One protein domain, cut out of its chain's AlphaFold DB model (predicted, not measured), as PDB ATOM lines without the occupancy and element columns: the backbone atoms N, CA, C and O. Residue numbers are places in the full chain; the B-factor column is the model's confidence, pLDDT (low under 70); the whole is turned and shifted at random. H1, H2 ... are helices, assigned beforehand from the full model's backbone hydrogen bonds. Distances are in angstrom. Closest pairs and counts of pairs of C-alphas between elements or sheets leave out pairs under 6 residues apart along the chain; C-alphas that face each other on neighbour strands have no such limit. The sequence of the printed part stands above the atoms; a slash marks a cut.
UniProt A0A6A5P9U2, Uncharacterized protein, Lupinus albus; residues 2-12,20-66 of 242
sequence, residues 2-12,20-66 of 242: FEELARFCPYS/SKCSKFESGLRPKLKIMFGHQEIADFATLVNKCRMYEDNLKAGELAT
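AT A GLANCE: This is residues 2 to 12 and 20 to 66 of the 242 residues of an uncharacterized protein of Lupinus albus (UniProt A0A6A5P9U2). Three short helices, H1, H2 and H3, gather round the first part of one long helix, H4, whose residues 57 to 65 stick out. The printed part has 58 residues, no named strand, and is all helix, in the order H1 H2 H3 H4. It is only just compact, close to loose, with a radius of gyration of the C-alphas of 12.0 A, spanning 39 by 24 by 17 A.

HOW THE PARTS SIT: Look first at H1, residues 2 to 7, which touches residues 49 to 53 alone of H4, residues 45 to 65; their closest C-alphas, Phe 2 and Cys 52, are 7.2 A apart. H2, residues 20 to 27, only just touches H4, with 3 pairs of C-alphas within 8 A, the closest Cys 22 and Phe 45 at 5.3 A. H3, residues 31 to 37, is apart from H1. Every O i to N i+4 pair is within hydrogen-bond range in H1, H2 and H4; in H3, 2 of 3.

IN THESE COORDINATES: Find C-alpha 2 at (116.621, 101.246, 98.027), where H1 begins. H4 runs 30.3 A to C-alpha 65 at (127.804, 115.656, 110.975).

THE WHOLE: Residues 13 to 19 are cut out, a gap of 10.3 A between C-alphas 12 and 20. Residues 2 to 12 and 61 to 66 have pLDDT under 70.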
ATOM      1  N   PHE A   2     118.051 101.541  98.190       66.31
ATOM      2  CA  PHE A   2     116.621 101.246  98.027       66.31
ATOM      3  C   PHE A   2     116.058 101.495  96.628       66.31
ATOM      4  O   PHE A   2     115.172 100.759  96.218       66.31
ATOM      5  N   GLU A   3     116.566 102.473  95.872       64.75
ATOM      6  CA  GLU A   3     116.118 102.717  94.486       64.75
ATOM      7  C   GLU A   3     116.319 101.498  93.581       64.75
ATOM      8  O   GLU A   3     115.549 101.278  92.654       64.75
ATOM      9  N   GLU A   4     117.333 100.683  93.864       66.62
ATOM     10  CA  GLU A   4     117.600  99.450  93.132       66.62
ATOM     11  C   GLU A   4     116.578  98.365  93.500       66.62
ATOM     12  O   GLU A   4     115.967  97.778  92.616       66.62
ATOM     13  N   LEU A   5     116.284  98.196  94.797       67.56
ATOM     14  CA  LEU A   5     115.222  97.305  95.286       67.56
ATOM     15  C   LEU A   5     113.826  97.734  94.807       67.56
ATOM     16  O   LEU A   5     113.000  96.888  94.476       67.56
ATOM     17  N   ALA A   6     113.572  99.041  94.725       64.50
ATOM     18  CA  ALA A   6     112.328  99.601  94.204       64.50
ATOM     19  C   ALA A   6     112.205  99.388  92.685       64.50
ATOM     20  O   ALA A   6     111.108  99.156  92.187       64.50
ATOM     21  N   ARG A   7     113.330  99.399  91.955       65.25
ATOM     22  CA  ARG A   7     113.397  99.141  90.507       65.25
ATOM     23  C   ARG A   7     113.159  97.672  90.151       65.25
ATOM     24  O   ARG A   7     112.617  97.397  89.087       65.25
ATOM     25  N   PHE A   8     113.511  96.739  91.040       60.88
ATOM     26  CA  PHE A   8     113.205  95.308  90.886       60.88
ATOM     27  C   PHE A   8     111.738  94.951  91.163       60.88
ATOM     28  O   PHE A   8     111.361  93.787  91.038       60.88
ATOM     29  N   CYS A   9     110.903  95.935  91.504       60.53
ATOM     30  CA  CYS A   9     109.468  95.764  91.680       60.53
ATOM     31  C   CYS A   9     108.716  96.460  90.526       60.53
ATOM     32  O   CYS A   9     108.190  97.562  90.715       60.53
ATOM     33  N   PRO A  10     108.705  95.880  89.306       57.12
ATOM     34  CA  PRO A  10     107.973  96.460  88.191       57.12
ATOM     35  C   PRO A  10     106.474  96.478  88.515       57.12
ATOM     36  O   PRO A  10     105.965  95.597  89.203       57.12
ATOM     37  N   TYR A  11     105.809  97.540  88.058       51.19
ATOM     38  CA  TYR A  11     104.450  97.949  88.400       51.19
ATOM     39  C   TYR A  11     103.465  96.793  88.649       51.19
ATOM     40  O   TYR A  11     103.186  95.945  87.806       51.19
ATOM     41  N   SER A  12     102.929  96.830  89.863       56.56
ATOM     42  CA  SER A  12     101.885  95.996  90.430       56.56
ATOM     43  C   SER A  12     100.532  96.275  89.768       56.56
ATOM     44  O   SER A  12      99.734  97.029  90.315       56.56
ATOM     45  N   SER A  20     101.596  92.098 100.060       71.06
ATOM     46  CA  SER A  20     102.495  91.110  99.443       71.06
ATOM     47  C   SER A  20     103.733  91.768  98.815       71.06
ATOM     48  O   SER A  20     104.848  91.248  98.918       71.06
ATOM     49  N   LYS A  21     103.553  92.976  98.272       75.56
ATOM     50  CA  LYS A  21     104.611  93.819  97.710       75.56
ATOM     51  C   LYS A  21     105.567  94.330  98.791       75.56
ATOM     52  O   LYS A  21     106.787  94.253  98.636       75.56
ATOM     53  N   CYS A  22     105.017  94.780  99.920       75.00
ATOM     54  CA  CYS A  22     105.794  95.169 101.098       75.00
ATOM     55  C   CYS A  22     106.629  94.008 101.631       75.00
ATOM     56  O   CYS A  22     107.826  94.172 101.834       75.00
ATOM     57  N   SER A  23     106.045  92.814 101.759       77.69
ATOM     58  CA  SER A  23     106.758  91.635 102.265       77.69
ATOM     59  C   SER A  23     107.989  91.277 101.419       77.69
ATOM     60  O   SER A  23     109.078  91.039 101.956       77.69
ATOM     61  N   LYS A  24     107.863  91.311 100.085       78.69
ATOM     62  CA  LYS A  24     108.994  91.081  99.173       78.69
ATOM     63  C   LYS A  24     110.066  92.160  99.308       78.69
ATOM     64  O   LYS A  24     111.247  91.826  99.397       78.69
ATOM     65  N   PHE A  25     109.675  93.431  99.387       79.19
ATOM     66  CA  PHE A  25     110.615  94.535  99.586       79.19
ATOM     67  C   PHE A  25     111.339  94.435 100.936       79.19
ATOM     68  O   PHE A  25     112.564  94.523 100.978       79.19
ATOM     69  N   GLU A  26     110.608  94.150 102.019       77.38
ATOM     70  CA  GLU A  26     111.133  93.930 103.373       77.38
ATOM     71  C   GLU A  26     112.142  92.776 103.439       77.38
ATOM     72  O   GLU A  26     113.126  92.845 104.183       77.38
ATOM     73  N   SER A  27     111.935  91.724 102.640       78.56
ATOM     74  CA  SER A  27     112.867  90.596 102.544       78.56
ATOM     75  C   SER A  27     114.230  90.985 101.955       78.56
ATOM     76  O   SER A  27     115.245  90.416 102.356       78.56
ATOM     77  N   GLY A  28     114.262  91.991 101.073       80.25
ATOM     78  CA  GLY A  28     115.476  92.522 100.448       80.25
ATOM     79  C   GLY A  28     116.193  93.593 101.275       80.25
ATOM     80  O   GLY A  28     117.271  94.050 100.888       80.25
ATOM     81  N   LEU A  29     115.622  94.012 102.411       81.06
ATOM     82  CA  LEU A  29     116.211  95.056 103.245       81.06
ATOM     83  C   LEU A  29     117.371  94.540 104.081       81.06
ATOM     84  O   LEU A  29     117.384  93.414 104.578       81.06
ATOM     85  N   ARG A  30     118.341  95.425 104.327       79.81
ATOM     86  CA  ARG A  30     119.437  95.108 105.247       79.81
ATOM     87  C   ARG A  30     118.887  94.849 106.659       79.81
ATOM     88  O   ARG A  30     117.969  95.556 107.085       79.81
ATOM     89  N   PRO A  31     119.523  93.973 107.456       78.12
ATOM     90  CA  PRO A  31     119.069  93.645 108.812       78.12
ATOM     91  C   PRO A  31     118.852  94.861 109.722       78.12
ATOM     92  O   PRO A  31     117.871  94.914 110.453       78.12
ATOM     93  N   LYS A  32     119.718  95.882 109.631       77.56
ATOM     94  CA  LYS A  32     119.592  97.122 110.418       77.56
ATOM     95  C   LYS A  32     118.263  97.844 110.167       77.56
ATOM     96  O   LYS A  32     117.654  98.347 111.099       77.56
ATOM     97  N   LEU A  33     117.815  97.860 108.916       77.25
ATOM     98  CA  LEU A  33     116.559  98.481 108.496       77.25
ATOM     99  C   LEU A  33     115.368  97.599 108.868       77.25
ATOM    100  O   LEU A  33     114.362  98.093 109.365       77.25
ATOM    101  N   LYS A  34     115.519  96.280 108.709       81.06
ATOM    102  CA  LYS A  34     114.499  95.298 109.083       81.06
ATOM    103  C   LYS A  34     114.169  95.345 110.579       81.06
ATOM    104  O   LYS A  34     113.003  95.277 110.937       81.06
ATOM    105  N   ILE A  35     115.167  95.544 111.443       79.31
ATOM    106  CA  ILE A  35     114.956  95.738 112.889       79.31
ATOM    107  C   ILE A  35     114.165  97.026 113.168       79.31
ATOM    108  O   ILE A  35     113.315  97.052 114.050       79.31
ATOM    109  N   MET A  36     114.409  98.094 112.409       77.00
ATOM    110  CA  MET A  36     113.736  99.378 112.620       77.00
ATOM    111  C   MET A  36     112.278  99.392 112.150       77.00
ATOM    112  O   MET A  36     111.440 100.055 112.765       77.00
ATOM    113  N   PHE A  37     111.970  98.672 111.070       79.88
ATOM    114  CA  PHE A  37     110.619  98.603 110.510       79.88
ATOM    115  C   PHE A  37     109.819  97.384 110.971       79.88
ATOM    116  O   PHE A  37     108.599  97.404 110.862       79.88
ATOM    117  N   GLY A  38     110.467  96.372 111.557       74.12
ATOM    118  CA  GLY A  38     109.832  95.108 111.945       74.12
ATOM    119  C   GLY A  38     108.686  95.234 112.953       74.12
ATOM    120  O   GLY A  38     107.881  94.320 113.063       74.12
ATOM    121  N   HIS A  39     108.577  96.367 113.651       74.38
ATOM    122  CA  HIS A  39     107.479  96.657 114.582       74.38
ATOM    123  C   HIS A  39     106.380  97.557 113.995       74.38
ATOM    124  O   HIS A  39     105.397  97.826 114.673       74.38
ATOM    125  N   GLN A  40     106.563  98.090 112.784       76.19
ATOM    126  CA  GLN A  40     105.665  99.094 112.200       76.19
ATOM    127  C   GLN A  40     104.599  98.505 111.270       76.19
ATOM    128  O   GLN A  40     103.793  99.280 110.766       76.19
ATOM    129  N   GLU A  41     104.617  97.185 111.035       71.50
ATOM    130  CA  GLU A  41     103.634  96.435 110.229       71.50
ATOM    131  C   GLU A  41     103.141  97.214 108.994       71.50
ATOM    132  O   GLU A  41     101.946  97.447 108.802       71.50
ATOM    133  N   ILE A  42     104.078  97.688 108.165       76.94
ATOM    134  CA  ILE A  42     103.760  98.616 107.077       76.94
ATOM    135  C   ILE A  42     103.109  97.839 105.929       76.94
ATOM    136  O   ILE A  42     103.766  97.108 105.193       76.94
ATOM    137  N   ALA A  43     101.799  98.012 105.769       74.69
ATOM    138  CA  ALA A  43     101.034  97.348 104.716       74.69
ATOM    139  C   ALA A  43     101.111  98.072 103.359       74.69
ATOM    140  O   ALA A  43     100.973  97.427 102.323       74.69
ATOM    141  N   ASP A  44     101.355  99.387 103.362       82.00
ATOM    142  CA  ASP A  44     101.423 100.207 102.150       82.00
ATOM    143  C   ASP A  44     102.857 100.380 101.628       82.00
ATOM    144  O   ASP A  44     103.764 100.846 102.328       82.00
ATOM    145  N   PHE A  45     103.043 100.053 100.350       78.88
ATOM    146  CA  PHE A  45     104.349 100.052  99.702       78.88
ATOM    147  C   PHE A  45     104.925 101.460  99.554       78.88
ATOM    148  O   PHE A  45     106.123 101.658  99.766       78.88
ATOM    149  N   ALA A  46     104.090 102.452  99.233       81.06
ATOM    150  CA  ALA A  46     104.552 103.831  99.082       81.06
ATOM    151  C   ALA A  46     105.090 104.378 100.414       81.06
ATOM    152  O   ALA A  46     106.179 104.956 100.471       81.06
ATOM    153  N   THR A  47     104.380 104.100 101.507       83.62
ATOM    154  CA  THR A  47     104.791 104.448 102.870       83.62
ATOM    155  C   THR A  47     106.102 103.767 103.267       83.62
ATOM    156  O   THR A  47     106.979 104.412 103.851       83.62
ATOM    157  N   LEU A  48     106.274 102.483 102.934       83.44
ATOM    158  CA  LEU A  48     107.501 101.733 103.215       83.44
ATOM    159  C   LEU A  48     108.714 102.335 102.492       83.44
ATOM    160  O   LEU A  48     109.748 102.585 103.118       83.44
ATOM    161  N   VAL A  49     108.576 102.625 101.195       82.75
ATOM    162  CA  VAL A  49     109.632 103.247 100.382       82.75
ATOM    163  C   VAL A  49     109.987 104.636 100.914       82.75
ATOM    164  O   VAL A  49     111.170 104.949 101.061       82.75
ATOM    165  N   ASN A  50     108.992 105.449 101.277       86.50
ATOM    166  CA  ASN A  50     109.229 106.794 101.798       86.50
ATOM    167  C   ASN A  50     109.995 106.773 103.133       86.50
ATOM    168  O   ASN A  50     110.974 107.497 103.311       86.50
ATOM    169  N   LYS A  51     109.616 105.880 104.055       84.38
ATOM    170  CA  LYS A  51     110.326 105.702 105.332       84.38
ATOM    171  C   LYS A  51     111.768 105.231 105.137       84.38
ATOM    172  O   LYS A  51     112.673 105.699 105.827       84.38
ATOM    173  N   CYS A  52     111.993 104.331 104.182       82.50
ATOM    174  CA  CYS A  52     113.329 103.866 103.825       82.50
ATOM    175  C   CYS A  52     114.205 104.999 103.269       82.50
ATOM    176  O   CYS A  52     115.352 105.150 103.693       82.50
ATOM    177  N   ARG A  53     113.644 105.839 102.388       85.94
ATOM    178  CA  ARG A  53     114.314 107.027 101.843       85.94
ATOM    179  C   ARG A  53     114.699 108.014 102.945       85.94
ATOM    180  O   ARG A  53     115.863 108.382 103.052       85.94
ATOM    181  N   MET A  54     113.754 108.356 103.822       85.00
ATOM    182  CA  MET A  54     114.023 109.247 104.953       85.00
ATOM    183  C   MET A  54     115.155 108.737 105.845       85.00
ATOM    184  O   MET A  54     115.953 109.523 106.351       85.00
ATOM    185  N   TYR A  55     115.249 107.426 106.063       82.56
ATOM    186  CA  TYR A  55     116.340 106.867 106.850       82.56
ATOM    187  C   TYR A  55     117.700 106.962 106.141       82.56
ATOM    188  O   TYR A  55     118.686 107.288 106.798       82.56
ATOM    189  N   GLU A  56     117.778 106.714 104.826       79.38
ATOM    190  CA  GLU A  56     119.023 106.940 104.072       79.38
ATOM    191  C   GLU A  56     119.467 108.403 104.154       79.38
ATOM    192  O   GLU A  56     120.650 108.665 104.368       79.38
ATOM    193  N   ASP A  57     118.532 109.344 104.042       83.00
ATOM    194  CA  ASP A  57     118.834 110.773 104.116       83.00
ATOM    195  C   ASP A  57     119.334 111.168 105.514       83.00
ATOM    196  O   ASP A  57     120.317 111.897 105.637       83.00
ATOM    197  N   ASN A  58     118.744 110.612 106.578       77.25
ATOM    198  CA  ASN A  58     119.225 110.804 107.951       77.25
ATOM    199  C   ASN A  58     120.598 110.162 108.197       77.25
ATOM    200  O   ASN A  58     121.410 110.723 108.932       77.25
ATOM    201  N   LEU A  59     120.881 109.002 107.593       72.12
ATOM    202  CA  LEU A  59     122.212 108.398 107.656       72.12
ATOM    203  C   LEU A  59     123.247 109.271 106.950       72.12
ATOM    204  O   LEU A  59     124.288 109.534 107.540       72.12
ATOM    205  N   LYS A  60     122.947 109.766 105.745       71.31
ATOM    206  CA  LYS A  60     123.840 110.658 104.991       71.31
ATOM    207  C   LYS A  60     124.047 111.999 105.701       71.31
ATOM    208  O   LYS A  60     125.163 112.506 105.749       71.31
ATOM    209  N   ALA A  61     122.999 112.564 106.300       62.06
ATOM    210  CA  ALA A  61     123.102 113.786 107.096       62.06
ATOM    211  C   ALA A  61     123.911 113.568 108.388       62.06
ATOM    212  O   ALA A  61     124.704 114.424 108.778       62.06
ATOM    213  N   GLY A  62     123.761 112.405 109.029       56.53
ATOM    214  CA  GLY A  62     124.583 111.995 110.166       56.53
ATOM    215  C   GLY A  62     126.043 111.733 109.788       56.53
ATOM    216  O   GLY A  62     126.929 112.026 110.581       56.53
ATOM    217  N   GLU A  63     126.307 111.247 108.577       51.06
ATOM    218  CA  GLU A  63     127.647 110.991 108.030       51.06
ATOM    219  C   GLU A  63     128.414 112.293 107.733       51.06
ATOM    220  O   GLU A  63     129.624 112.349 107.917       51.06
ATOM    221  N   LEU A  64     127.716 113.384 107.391       48.12
ATOM    222  CA  LEU A  64     128.314 114.724 107.256       48.12
ATOM    223  C   LEU A  64     128.479 115.468 108.595       48.12
ATOM    224  O   LEU A  64     129.258 116.416 108.680       48.12
ATOM    225  N   ALA A  65     127.760 115.050 109.641       50.88
ATOM    226  CA  ALA A  65     127.804 115.656 110.975       50.88
ATOM    227  C   ALA A  65     128.597 114.834 112.009       50.88
ATOM    228  O   ALA A  65     128.730 115.259 113.159       50.88
ATOM    229  N   THR A  66     129.138 113.674 111.632       37.44
ATOM    230  CA  THR A  66     129.974 112.855 112.512       37.44
ATOM    231  C   THR A  66     131.370 112.699 111.916       37.44
ATOM    232  O   THR A  66     131.528 112.093 110.863       37.44
TER     233      THR A  66